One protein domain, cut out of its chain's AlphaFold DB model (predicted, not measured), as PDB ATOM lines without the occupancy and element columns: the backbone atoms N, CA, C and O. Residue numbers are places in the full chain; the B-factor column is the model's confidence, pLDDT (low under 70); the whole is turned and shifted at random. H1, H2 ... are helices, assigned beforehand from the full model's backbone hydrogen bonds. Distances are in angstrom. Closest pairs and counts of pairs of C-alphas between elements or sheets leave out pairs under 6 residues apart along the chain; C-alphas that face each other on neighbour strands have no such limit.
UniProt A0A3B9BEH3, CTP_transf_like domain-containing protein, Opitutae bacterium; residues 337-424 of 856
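This is residues 337 to 424 of the 856 residues of the protein "CTP_transf_like domain-containing protein" of Opitutae bacterium (UniProt A0A3B9BEH3). One long helix, H1, runs through the middle of a compact body; H3 crosses it steeply on one side, and H2 lies on nearly the opposite side, meeting only the last part of H1. Residues 337 to 355, a long stretch with no named element, wind round the outside from near the last end of H1 back to its first end, while the short helices H4 and H5 lie at the outside, H4 beside the last turns of H1 and H5 nearest to H2. The printed part has 88 residues with five named helices, H1 to H5 in order along the chain, and no named strand; its class is all helix. It is compact, with a radius of gyration of the C-alphas of 11.6 A, and its outline is rounded, spanning 30 by 25 by 24 A.

The printed part begins at Pro 337, whose C-alpha is at (-27.403, 49.793, 39.896), and residues 337 to 355 hold no named element. H1 follows as residues 356 to 372, the longest helix, with 17 residues and 24.0 A from first to last C-alpha; it begins at C-alpha 356 at (-33.538, 25.006, 30.186) and ends at C-alpha 372 at (-29.976, 47.913, 36.487). H2 is residues 376 to 385, 14.2 A from first to last C-alpha. H3 is residues 395 to 405, 15.4 A long by the same measure. H4, residues 410 to 413, and H5, residues 419 to 422, have four residues each and are each 5.5 A long. H5 ends with C-alpha 422 at (-43.609, 42.465, 23.796).

H1 is the hub, touching the three helices H2, H3 and H4, and its centre is 2.4 A from the mean of the C-alphas. H1 and H3 touch with 20 pairs of C-alphas within 8 A; the closest C-alphas are those of Ile 364 and Ala 401, 5.2 A apart. These two helices run the same way at a steep tilt of 58 degrees. H1 and H2 form a helical hairpin, running opposite ways at a tilt of 37 degrees, only just steep. H1 touches H2 with residues 366 to 370 alone, and the closest C-alphas are those of Lys 370 and Leu 379, 7.7 A apart. H1 touches H4 with residues 368 to 372 alone; the closest C-alphas are those of Ala 368 and Arg 413, 4.8 A apart. H3 and H4 are close but not clearly touching, with the C-alphas of Val 405 and Arg 413 the closest at 7.7 A. H5 touches no helix; it is close to H2 but not clearly touching it, the closest C-alphas being those of Leu 385 and Glu 421, 8.0 A apart. Among the pairs that stay apart are H2 and H3, H1 and H5, and H4 and H5. In H1 and H2 every O i to N i+4 pair is within hydrogen-bond range, and in H3 6 of 7 are. H4 and H5 are too short for such a pair, and each has its one O i to N i+3 pair within range.

The two C-alphas farthest apart are those of Asn 351 and Glu 411, 32.3 A, and the C-alphas of Pro 337 and Ile 424, first and last of the printed part, are 28.3 A apart. The printed part has no cut. The links from H1 to H2, H3 to H4 and H4 to H5 are tight; that from H2 to H3, with 9 residues, is short, and no link is long. The mean pLDDT of the printed part is 90.3, and no printed residue is under 70; the mean for H4 is 80.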
ATOM      1  N   PRO A 337     -27.835  50.935  40.684       86.75
ATOM      2  CA  PRO A 337     -27.403  49.793  39.896       86.75
ATOM      3  C   PRO A 337     -26.336  48.996  40.652       86.75
ATOM      4  O   PRO A 337     -25.502  49.547  41.377       86.75
ATOM      5  N   MET A 338     -26.343  47.685  40.451       87.00
ATOM      6  CA  MET A 338     -25.398  46.746  41.045       87.00
ATOM      7  C   MET A 338     -24.752  45.877  39.967       87.00
ATOM      8  O   MET A 338     -25.250  45.755  38.847       87.00
ATOM      9  N   SER A 339     -23.629  45.241  40.296       88.19
ATOM     10  CA  SER A 339     -23.029  44.270  39.379       88.19
ATOM     11  C   SER A 339     -23.950  43.050  39.237       88.19
ATOM     12  O   SER A 339     -24.604  42.633  40.195       88.19
ATOM     13  N   ALA A 340     -23.976  42.444  38.048       86.19
ATOM     14  CA  ALA A 340     -24.735  41.214  37.821       86.19
ATOM     15  C   ALA A 340     -24.294  40.096  38.787       86.19
ATOM     16  O   ALA A 340     -25.111  39.284  39.215       86.19
ATOM     17  N   GLU A 341     -23.018  40.083  39.190       88.12
ATOM     18  CA  GLU A 341     -22.447  39.185  40.193       88.12
ATOM     19  C   GLU A 341     -23.015  39.374  41.605       88.12
ATOM     20  O   GLU A 341     -22.986  38.429  42.395       88.12
ATOM     21  N   ALA A 342     -23.557  40.547  41.925       90.31
ATOM     22  CA  ALA A 342     -24.179  40.825  43.215       90.31
ATOM     23  C   ALA A 342     -25.653  40.385  43.280       90.31
ATOM     24  O   ALA A 342     -26.209  40.306  44.368       90.31
ATOM     25  N   VAL A 343     -26.283  40.054  42.144       92.69
ATOM     26  CA  VAL A 343     -27.694  39.640  42.112       92.69
ATOM     27  C   VAL A 343     -27.865  38.245  42.723       92.69
ATOM     28  O   VAL A 343     -27.251  37.272  42.262       92.69
ATOM     29  N   ASP A 344     -28.721  38.141  43.737       94.19
ATOM     30  CA  ASP A 344     -29.052  36.886  44.411       94.19
ATOM     31  C   ASP A 344     -30.102  36.065  43.655       94.19
ATOM     32  O   ASP A 344     -30.935  36.586  42.911       94.19
ATOM     33  N   TYR A 345     -30.053  34.745  43.846       95.94
ATOM     34  CA  TYR A 345     -31.019  33.827  43.247       95.94
ATOM     35  C   TYR A 345     -32.389  33.984  43.930       95.94
ATOM     36  O   TYR A 345     -32.492  33.666  45.117       95.94
ATOM     37  N   PRO A 346     -33.449  34.402  43.210       93.00
ATOM     38  CA  PRO A 346     -34.747  34.705  43.819       93.00
ATOM     39  C   PRO A 346     -35.566  33.467  44.205       93.00
ATOM     40  O   PRO A 346     -36.561  33.588  44.915       93.00
ATOM     41  N   GLY A 347     -35.184  32.281  43.720       91.81
ATOM     42  CA  GLY A 347     -36.046  31.101  43.746       91.81
ATOM     43  C   GLY A 347     -37.187  31.180  42.715       91.81
ATOM     44  O   GLY A 347     -37.504  32.260  42.213       91.81
ATOM     45  N   PRO A 348     -37.802  30.036  42.366       92.31
ATOM     46  CA  PRO A 348     -38.823  30.004  41.333       92.31
ATOM     47  C   PRO A 348     -40.185  30.475  41.849       92.31
ATOM     48  O   PRO A 348     -40.668  29.988  42.869       92.31
ATOM     49  N   SER A 349     -40.844  31.370  41.106       86.50
ATOM     50  CA  SER A 349     -42.211  31.828  41.412       86.50
ATOM     51  C   SER A 349     -43.299  30.812  41.040       86.50
ATOM     52  O   SER A 349     -44.442  30.931  41.477       86.50
ATOM     53  N   LYS A 350     -42.949  29.773  40.268       89.25
ATOM     54  CA  LYS A 350     -43.820  28.637  39.936       89.25
ATOM     55  C   LYS A 350     -43.031  27.356  39.689       89.25
ATOM     56  O   LYS A 350     -41.823  27.387  39.465       89.25
ATOM     57  N   ASN A 351     -43.733  26.224  39.636       89.69
ATOM     58  CA  ASN A 351     -43.138  24.966  39.188       89.69
ATOM     59  C   ASN A 351     -42.550  25.117  37.780       89.69
ATOM     60  O   ASN A 351     -43.236  25.521  36.839       89.69
ATOM     61  N   ILE A 352     -41.276  24.757  37.642       88.94
ATOM     62  CA  ILE A 352     -40.534  24.898  36.395       88.94
ATOM     63  C   ILE A 352     -40.979  23.798  35.428       88.94
ATOM     64  O   ILE A 352     -40.546  22.650  35.513       88.94
ATOM     65  N   THR A 353     -41.858  24.151  34.495       83.75
ATOM     66  CA  THR A 353     -42.315  23.257  33.416       83.75
ATOM     67  C   THR A 353     -41.591  23.509  32.094       83.75
ATOM     68  O   THR A 353     -41.743  22.743  31.144       83.75
ATOM     69  N   GLN A 354     -40.833  24.603  32.015       83.94
ATOM     70  CA  GLN A 354     -40.173  25.070  30.801       83.94
ATOM     71  C   GLN A 354     -38.776  24.467  30.617       83.94
ATOM     72  O   GLN A 354     -38.089  24.105  31.577       83.94
ATOM     73  N   GLY A 355     -38.347  24.345  29.358       85.88
ATOM     74  CA  GLY A 355     -37.022  23.830  29.015       85.88
ATOM     75  C   GLY A 355     -35.901  24.775  29.457       85.88
ATOM     76  O   GLY A 355     -36.111  25.977  29.568       85.88
ATOM     77  N   ARG A 356     -34.690  24.239  29.667       88.19
ATOM     78  CA  ARG A 356     -33.538  25.006  30.186       88.19
ATOM     79  C   ARG A 356     -33.157  26.244  29.356       88.19
ATOM     80  O   ARG A 356     -32.629  27.178  29.938       88.19
ATOM     81  N   GLY A 357     -33.428  26.261  28.046       88.75
ATOM     82  CA  GLY A 357     -33.202  27.438  27.186       88.75
ATOM     83  C   GLY A 357     -34.110  28.611  27.559       88.75
ATOM     84  O   GLY A 357     -33.620  29.663  27.938       88.75
ATOM     85  N   VAL A 358     -35.419  28.363  27.628       90.50
ATOM     86  CA  VAL A 358     -36.406  29.366  28.061       90.50
ATOM     87  C   VAL A 358     -36.127  29.835  29.493       90.50
ATOM     88  O   VAL A 358     -36.168  31.021  29.790       90.50
ATOM     89  N   GLN A 359     -35.745  28.919  30.394       94.06
ATOM     90  CA  GLN A 359     -35.294  29.305  31.741       94.06
ATOM     91  C   GLN A 359     -34.109  30.281  31.697       94.06
ATOM     92  O   GLN A 359     -34.039  31.210  32.497       94.06
ATOM     93  N   PHE A 360     -33.163  30.052  30.786       95.25
ATOM     94  CA  PHE A 360     -31.955  30.853  30.642       95.25
ATOM     95  C   PHE A 360     -32.262  32.253  30.101       95.25
ATOM     96  O   PHE A 360     -31.722  33.226  30.621       95.25
ATOM     97  N   GLU A 361     -33.178  32.368  29.142       95.38
ATOM     98  CA  GLU A 361     -33.675  33.647  28.615       95.38
ATOM     99  C   GLU A 361     -34.319  34.498  29.723       95.38
ATOM    100  O   GLU A 361     -33.911  35.643  29.946       95.38
ATOM    101  N   TRP A 362     -35.248  33.920  30.494       96.00
ATOM    102  CA  TRP A 362     -35.884  34.611  31.623       96.00
ATOM    103  C   TRP A 362     -34.897  34.972  32.737       96.00
ATOM    104  O   TRP A 362     -34.972  36.068  33.292       96.00
ATOM    105  N   ALA A 363     -33.930  34.097  33.033       96.25
ATOM    106  CA  ALA A 363     -32.883  34.385  34.010       96.25
ATOM    107  C   ALA A 363     -32.022  35.586  33.597       96.25
ATOM    108  O   ALA A 363     -31.701  36.424  34.439       96.25
ATOM    109  N   ILE A 364     -31.684  35.709  32.309       96.69
ATOM    110  CA  ILE A 364     -30.955  36.866  31.779       96.69
ATOM    111  C   ILE A 364     -31.786  38.147  31.942       96.69
ATOM    112  O   ILE A 364     -31.260  39.140  32.443       96.69
ATOM    113  N   ALA A 365     -33.072  38.123  31.574       95.25
ATOM    114  CA  ALA A 365     -33.966  39.279  31.703       95.25
ATOM    115  C   ALA A 365     -34.127  39.739  33.165       95.25
ATOM    116  O   ALA A 365     -34.032  40.934  33.450       95.25
ATOM    117  N   TYR A 366     -34.303  38.795  34.097       95.69
ATOM    118  CA  TYR A 366     -34.404  39.082  35.530       95.69
ATOM    119  C   TYR A 366     -33.120  39.705  36.087       95.69
ATOM    120  O   TYR A 366     -33.165  40.763  36.717       95.69
ATOM    121  N   ILE A 367     -31.967  39.071  35.838       95.81
ATOM    122  CA  ILE A 367     -30.677  39.542  36.360       95.81
ATOM    123  C   ILE A 367     -30.340  40.918  35.783       95.81
ATOM    124  O   ILE A 367     -29.884  41.778  36.528       95.81
ATOM    125  N   ALA A 368     -30.582  41.148  34.488       94.56
ATOM    126  CA  ALA A 368     -30.318  42.435  33.851       94.56
ATOM    127  C   ALA A 368     -31.162  43.566  34.462       94.56
ATOM    128  O   ALA A 368     -30.621  44.628  34.768       94.56
ATOM    129  N   ALA A 369     -32.449  43.315  34.718       92.19
ATOM    130  CA  ALA A 369     -33.338  44.284  35.351       92.19
ATOM    131  C   ALA A 369     -32.953  44.562  36.814       92.19
ATOM    132  O   ALA A 369     -32.824  45.723  37.202       92.19
ATOM    133  N   LYS A 370     -32.686  43.523  37.619       93.56
ATOM    134  CA  LYS A 370     -32.257  43.719  39.016       93.56
ATOM    135  C   LYS A 370     -30.902  44.427  39.100       93.56
ATOM    136  O   LYS A 370     -30.740  45.342  39.897       93.56
ATOM    137  N   ALA A 371     -29.950  44.060  38.238       91.56
ATOM    138  CA  ALA A 371     -28.645  44.718  38.154       91.56
ATOM    139  C   ALA A 371     -28.756  46.191  37.735       91.56
ATOM    140  O   ALA A 371     -27.985  47.023  38.205       91.56
ATOM    141  N   ALA A 372     -29.729  46.534  36.889       89.50
ATOM    142  CA  ALA A 372     -29.976  47.913  36.487       89.50
ATOM    143  C   ALA A 372     -30.598  48.779  37.595       89.50
ATOM    144  O   ALA A 372     -30.615  49.992  37.429       89.50
ATOM    145  N   GLY A 373     -31.073  48.185  38.699       89.12
ATOM    146  CA  GLY A 373     -31.706  48.901  39.812       89.12
ATOM    147  C   GLY A 373     -33.237  48.874  39.791       89.12
ATOM    148  O   GLY A 373     -33.873  49.747  40.371       89.12
ATOM    149  N   VAL A 374     -33.871  47.919  39.107       89.56
ATOM    150  CA  VAL A 374     -35.331  47.739  39.199       89.56
ATOM    151  C   VAL A 374     -35.680  47.114  40.556       89.56
ATOM    152  O   VAL A 374     -35.117  46.073  40.908       89.56
ATOM    153  N   SER A 375     -36.600  47.735  41.307       90.69
ATOM    154  CA  SER A 375     -36.964  47.275  42.655       90.69
ATOM    155  C   SER A 375     -37.632  45.899  42.664       90.69
ATOM    156  O   SER A 375     -38.181  45.434  41.657       90.69
ATOM    157  N   ASP A 376     -37.618  45.238  43.822       91.31
ATOM    158  CA  ASP A 376     -38.224  43.910  43.971       91.31
ATOM    159  C   ASP A 376     -39.746  43.929  43.775       91.31
ATOM    160  O   ASP A 376     -40.302  42.976  43.218       91.31
ATOM    161  N   GLU A 377     -40.417  45.021  44.149       89.75
ATOM    162  CA  GLU A 377     -41.849  45.226  43.912       89.75
ATOM    163  C   GLU A 377     -42.149  45.350  42.414       89.75
ATOM    164  O   GLU A 377     -43.066  44.701  41.900       89.75
ATOM    165  N   ALA A 378     -41.349  46.141  41.691       89.62
ATOM    166  CA  ALA A 378     -41.485  46.299  40.248       89.62
ATOM    167  C   ALA A 378     -41.203  44.973  39.515       89.62
ATOM    168  O   ALA A 378     -41.953  44.591  38.615       89.62
ATOM    169  N   LEU A 379     -40.188  44.213  39.942       92.19
ATOM    170  CA  LEU A 379     -39.887  42.885  39.398       92.19
ATOM    171  C   LEU A 379     -40.973  41.852  39.706       92.19
ATOM    172  O   LEU A 379     -41.246  41.000  38.864       92.19
ATOM    173  N   ALA A 380     -41.599  41.903  40.884       91.38
ATOM    174  CA  ALA A 380     -42.726  41.033  41.216       91.38
ATOM    175  C   ALA A 380     -43.927  41.309  40.302       91.38
ATOM    176  O   ALA A 380     -44.505  40.378  39.743       91.38
ATOM    177  N   LYS A 381     -44.243  42.588  40.072       90.81
ATOM    178  CA  LYS A 381     -45.300  42.995  39.139       90.81
ATOM    179  C   LYS A 381     -44.978  42.596  37.696       90.81
ATOM    180  O   LYS A 381     -45.859  42.142  36.970       90.81
ATOM    181  N   ARG A 382     -43.716  42.731  37.275       91.94
ATOM    182  CA  ARG A 382     -43.257  42.283  35.953       91.94
ATOM    183  C   ARG A 382     -43.405  40.769  35.789       91.94
ATOM    184  O   ARG A 382     -43.890  40.321  34.756       91.94
ATOM    185  N   ASP A 383     -43.035  39.992  36.809       93.75
ATOM    186  CA  ASP A 383     -43.185  38.531  36.812       93.75
ATOM    187  C   ASP A 383     -44.656  38.116  36.685       93.75
ATOM    188  O   ASP A 383     -44.977  37.254  35.867       93.75
ATOM    189  N   GLU A 384     -45.564  38.784  37.401       90.00
ATOM    190  CA  GLU A 384     -47.008  38.543  37.295       90.00
ATOM    191  C   GLU A 384     -47.527  38.792  35.869       90.00
ATOM    192  O   GLU A 384     -48.193  37.927  35.292       90.00
ATOM    193  N   LEU A 385     -47.162  39.929  35.258       88.19
ATOM    194  CA  LEU A 385     -47.524  40.242  33.868       88.19
ATOM    195  C   LEU A 385     -46.937  39.238  32.867       88.19
ATOM    196  O   LEU A 385     -47.573  38.931  31.859       88.19
ATOM    197  N   ALA A 386     -45.756  38.691  33.161       87.69
ATOM    198  CA  ALA A 386     -45.111  37.643  32.379       87.69
ATOM    199  C   ALA A 386     -45.677  36.232  32.657       87.69
ATOM    200  O   ALA A 386     -45.105  35.240  32.201       87.69
ATOM    201  N   GLY A 387     -46.774  36.093  33.412       89.81
ATOM    202  CA  GLY A 387     -47.366  34.792  33.743       89.81
ATOM    203  C   GLY A 387     -46.495  33.955  34.687       89.81
ATOM    204  O   GLY A 387     -46.436  32.721  34.570       89.81
ATOM    205  N   ASN A 388     -45.790  34.624  35.599       92.00
ATOM    206  CA  ASN A 388     -44.818  34.065  36.537       92.00
ATOM    207  C   ASN A 388     -43.669  33.319  35.839       92.00
ATOM    208  O   ASN A 388     -43.236  32.260  36.294       92.00
ATOM    209  N   ASN A 389     -43.252  33.781  34.654       92.81
ATOM    210  CA  ASN A 389     -42.127  33.201  33.916       92.81
ATOM    211  C   ASN A 389     -40.784  33.870  34.240       92.81
ATOM    212  O   ASN A 389     -39.756  33.194  34.163       92.81
ATOM    213  N   LEU A 390     -40.784  35.149  34.633       93.88
ATOM    214  CA  LEU A 390     -39.578  35.950  34.854       93.88
ATOM    215  C   LEU A 390     -38.691  35.365  35.948       93.88
ATOM    216  O   LEU A 390     -37.490  35.571  35.889       93.88
ATOM    217  N   LYS A 391     -39.241  34.618  36.911       94.75
ATOM    218  CA  LYS A 391     -38.460  33.903  37.939       94.75
ATOM    219  C   LYS A 391     -38.454  32.379  37.769       94.75
ATOM    220  O   LYS A 391     -37.932  31.673  38.622       94.75
ATOM    221  N   ALA A 392     -39.018  31.818  36.698       93.81
ATOM    222  CA  ALA A 392     -39.245  30.372  36.563       93.81
ATOM    223  C   ALA A 392     -38.011  29.571  36.086       93.81
ATOM    224  O   ALA A 392     -38.082  28.805  35.125       93.81
ATOM    225  N   PHE A 393     -36.872  29.708  36.755       95.62
ATOM    226  CA  PHE A 393     -35.613  29.051  36.388       95.62
ATOM    227  C   PHE A 393     -34.934  28.398  37.594       95.62
ATOM    228  O   PHE A 393     -35.164  28.797  38.733       95.62
ATOM    229  N   ASP A 394     -34.110  27.376  37.349       94.94
ATOM    230  CA  ASP A 394     -33.347  26.707  38.404       94.94
ATOM    231  C   ASP A 394     -32.043  27.452  38.762       94.94
ATOM    232  O   ASP A 394     -31.583  28.361  38.062       94.94
ATOM    233  N   LYS A 395     -31.433  27.059  39.888       94.25
ATOM    234  CA  LYS A 395     -30.220  27.696  40.423       94.25
ATOM    235  C   LYS A 395     -29.003  27.537  39.502       94.25
ATOM    236  O   LYS A 395     -28.158  28.432  39.456       94.25
ATOM    237  N   ASP A 396     -28.910  26.435  38.764       92.25
ATOM    238  CA  ASP A 396     -27.786  26.178  37.860       92.25
ATOM    239  C   ASP A 396     -27.881  27.076  36.622       92.25
ATOM    240  O   ASP A 396     -26.893  27.682  36.202       92.25
ATOM    241  N   VAL A 397     -29.085  27.198  36.053       93.81
ATOM    242  CA  VAL A 397     -29.387  28.103  34.938       93.81
ATOM    243  C   VAL A 397     -29.137  29.553  35.342       93.81
ATOM    244  O   VAL A 397     -28.491  30.288  34.593       93.81
ATOM    245  N   PHE A 398     -29.555  29.946  36.547       95.25
ATOM    246  CA  PHE A 398     -29.274  31.271  37.094       95.25
ATOM    247  C   PHE A 398     -27.767  31.568  37.160       95.25
ATOM    248  O   PHE A 398     -27.322  32.626  36.719       95.25
ATOM    249  N   GLY A 399     -26.959  30.617  37.642       92.81
ATOM    250  CA  GLY A 399     -25.502  30.769  37.703       92.81
ATOM    251  C   GLY A 399     -24.851  30.985  36.330       92.81
ATOM    252  O   GLY A 399     -23.908  31.768  36.208       92.81
ATOM    253  N   MET A 400     -25.373  30.342  35.282       91.44
ATOM    254  CA  MET A 400     -24.926  30.553  33.901       91.44
ATOM    255  C   MET A 400     -25.380  31.917  33.355       91.44
ATOM    256  O   MET A 400     -24.592  32.633  32.732       91.44
ATOM    257  N   ALA A 401     -26.636  32.298  33.603       94.38
ATOM    258  CA  ALA A 401     -27.203  33.569  33.147       94.38
ATOM    259  C   ALA A 401     -26.445  34.761  33.740       94.38
ATOM    260  O   ALA A 401     -26.126  35.713  33.034       94.38
ATOM    261  N   LYS A 402     -26.039  34.648  35.006       92.94
ATOM    262  CA  LYS A 402     -25.249  35.645  35.732       92.94
ATOM    263  C   LYS A 402     -23.918  35.982  35.055       92.94
ATOM    264  O   LYS A 402     -23.556  37.152  34.977       92.94
ATOM    265  N   LYS A 403     -23.226  34.976  34.507       89.88
ATOM    266  CA  LYS A 403     -22.008  35.177  33.699       89.88
ATOM    267  C   LYS A 403     -22.324  35.807  32.342       89.88
ATOM    268  O   LYS A 403     -21.574  36.630  31.843       89.88
ATOM    269  N   THR A 404     -23.459  35.434  31.761       91.38
ATOM    270  CA  THR A 404     -23.857  35.839  30.407       91.38
ATOM    271  C   THR A 404     -24.304  37.298  30.332       91.38
ATOM    272  O   THR A 404     -23.965  37.990  29.377       91.38
ATOM    273  N   VAL A 405     -25.009  37.800  31.349       92.56
ATOM    274  CA  VAL A 405     -25.485  39.198  31.414       92.56
ATOM    275  C   VAL A 405     -24.334  40.205  31.346       92.56
ATOM    276  O   VAL A 405     -24.502  41.304  30.823       92.56
ATOM    277  N   GLN A 406     -23.143  39.824  31.811       88.88
ATOM    278  CA  GLN A 406     -21.946  40.669  31.769       88.88
ATOM    279  C   GLN A 406     -21.509  40.999  30.339       88.88
ATOM    280  O   GLN A 406     -20.945  42.066  30.104       88.88
ATOM    281  N   ASN A 407     -21.815  40.115  29.388       89.12
ATOM    282  CA  ASN A 407     -21.515  40.315  27.976       89.12
ATOM    283  C   ASN A 407     -22.480  41.304  27.305       89.12
ATOM    284  O   ASN A 407     -22.170  41.822  26.238       89.12
ATOM    285  N   ILE A 408     -23.647  41.570  27.903       89.19
ATOM    286  CA  ILE A 408     -24.639  42.501  27.356       89.19
ATOM    287  C   ILE A 408     -24.144  43.941  27.575       89.19
ATOM    288  O   ILE A 408     -23.731  44.247  28.703       89.19
ATOM    289  N   PRO A 409     -24.220  44.827  26.561       85.19
ATOM    290  CA  PRO A 409     -23.902  46.247  26.704       85.19
ATOM    291  C   PRO A 409     -24.676  46.891  27.858       85.19
ATOM    292  O   PRO A 409     -25.841  46.561  28.094       85.19
ATOM    293  N   GLU A 410     -24.034  47.792  28.596       78.94
ATOM    294  CA  GLU A 410     -24.590  48.375  29.823       78.94
ATOM    295  C   GLU A 410     -25.885  49.149  29.548       78.94
ATOM    296  O   GLU A 410     -26.882  48.960  30.247       78.94
ATOM    297  N   GLU A 411     -25.912  49.900  28.447       79.56
ATOM    298  CA  GLU A 411     -27.076  50.619  27.932       79.56
ATOM    299  C   GLU A 411     -28.273  49.706  27.625       79.56
ATOM    300  O   GLU A 411     -29.416  50.165  27.596       79.56
ATOM    301  N   CYS A 412     -28.030  48.406  27.429       81.25
ATOM    302  CA  CYS A 412     -29.068  47.439  27.112       81.25
ATOM    303  C   CYS A 412     -29.676  46.731  28.314       81.25
ATOM    304  O   CYS A 412     -30.820  46.283  28.237       81.25
ATOM    305  N   ARG A 413     -28.948  46.617  29.427       81.69
ATOM    306  CA  ARG A 413     -29.367  45.771  30.556       81.69
ATOM    307  C   ARG A 413     -30.672  46.252  31.190       81.69
ATOM    308  O   ARG A 413     -31.551  45.439  31.453       81.69
ATOM    309  N   GLY A 414     -30.825  47.565  31.364       76.50
ATOM    310  CA  GLY A 414     -32.003  48.150  32.016       76.50
ATOM    311  C   GLY A 414     -33.290  48.102  31.191       76.50
ATOM    312  O   GLY A 414     -34.371  48.175  31.761       76.50
ATOM    313  N   SER A 415     -33.198  47.943  29.868       83.12
ATOM    314  CA  SER A 415     -34.362  47.908  28.967       83.12
ATOM    315  C   SER A 415     -34.646  46.520  28.389       83.12
ATOM    316  O   SER A 415     -35.508  46.380  27.519       83.12
ATOM    317  N   LEU A 416     -33.933  45.496  28.864       91.25
ATOM    318  CA  LEU A 416     -33.989  44.150  28.313       91.25
ATOM    319  C   LEU A 416     -35.353  43.501  28.585       91.25
ATOM    320  O   LEU A 416     -35.742  43.304  29.742       91.25
ATOM    321  N   LYS A 417     -36.067  43.146  27.516       91.31
ATOM    322  CA  LYS A 417     -37.385  42.492  27.553       91.31
ATOM    323  C   LYS A 417     -37.330  41.156  26.822       91.31
ATOM    324  O   LYS A 417     -36.655  41.035  25.802       91.31
ATOM    325  N   HIS A 418     -38.024  40.160  27.348       94.12
ATOM    326  CA  HIS A 418     -38.234  38.885  26.677       94.12
ATOM    327  C   HIS A 418     -39.238  39.057  25.525       94.12
ATOM    328  O   HIS A 418     -40.138  39.896  25.600       94.12
ATOM    329  N   SER A 419     -39.104  38.271  24.458       91.44
ATOM    330  CA  SER A 419     -39.982  38.306  23.275       91.44
ATOM    331  C   SER A 419     -41.471  38.163  23.628       91.44
ATOM    332  O   SER A 419     -42.304  38.934  23.144       91.44
ATOM    333  N   ASP A 420     -41.794  37.252  24.548       88.38
ATOM    334  CA  ASP A 420     -43.133  37.098  25.134       88.38
ATOM    335  C   ASP A 420     -43.701  38.393  25.749       88.38
ATOM    336  O   ASP A 420     -44.895  38.663  25.611       88.38
ATOM    337  N   GLU A 421     -42.872  39.223  26.396       84.94
ATOM    338  CA  GLU A 421     -43.324  40.454  27.072       84.94
ATOM    339  C   GLU A 421     -43.760  41.546  26.090       84.94
ATOM    340  O   GLU A 421     -44.521  42.442  26.452       84.94
ATOM    341  N   VAL A 422     -43.289  41.482  24.844       85.12
ATOM    342  CA  VAL A 422     -43.609  42.465  23.796       85.12
ATOM    343  C   VAL A 422     -44.519  41.907  22.702       85.12
ATOM    344  O   VAL A 422     -44.818  42.600  21.731       85.12
ATOM    345  N   GLY A 423     -44.971  40.661  22.839       83.88
ATOM    346  CA  GLY A 423     -45.907  40.055  21.900       83.88
ATOM    347  C   GLY A 423     -45.281  39.464  20.634       83.88
ATOM    348  O   GLY A 423     -45.987  39.311  19.634       83.88
ATOM    349  N   ILE A 424     -43.988  39.128  20.643       81.62
ATOM    350  CA  ILE A 424     -43.339  38.462  19.506       81.62
ATOM    351  C   ILE A 424     -43.591  36.959  19.606       81.62
ATOM    352  O   ILE A 424     -42.880  36.224  20.281       81.62
TER     353      ILE A 424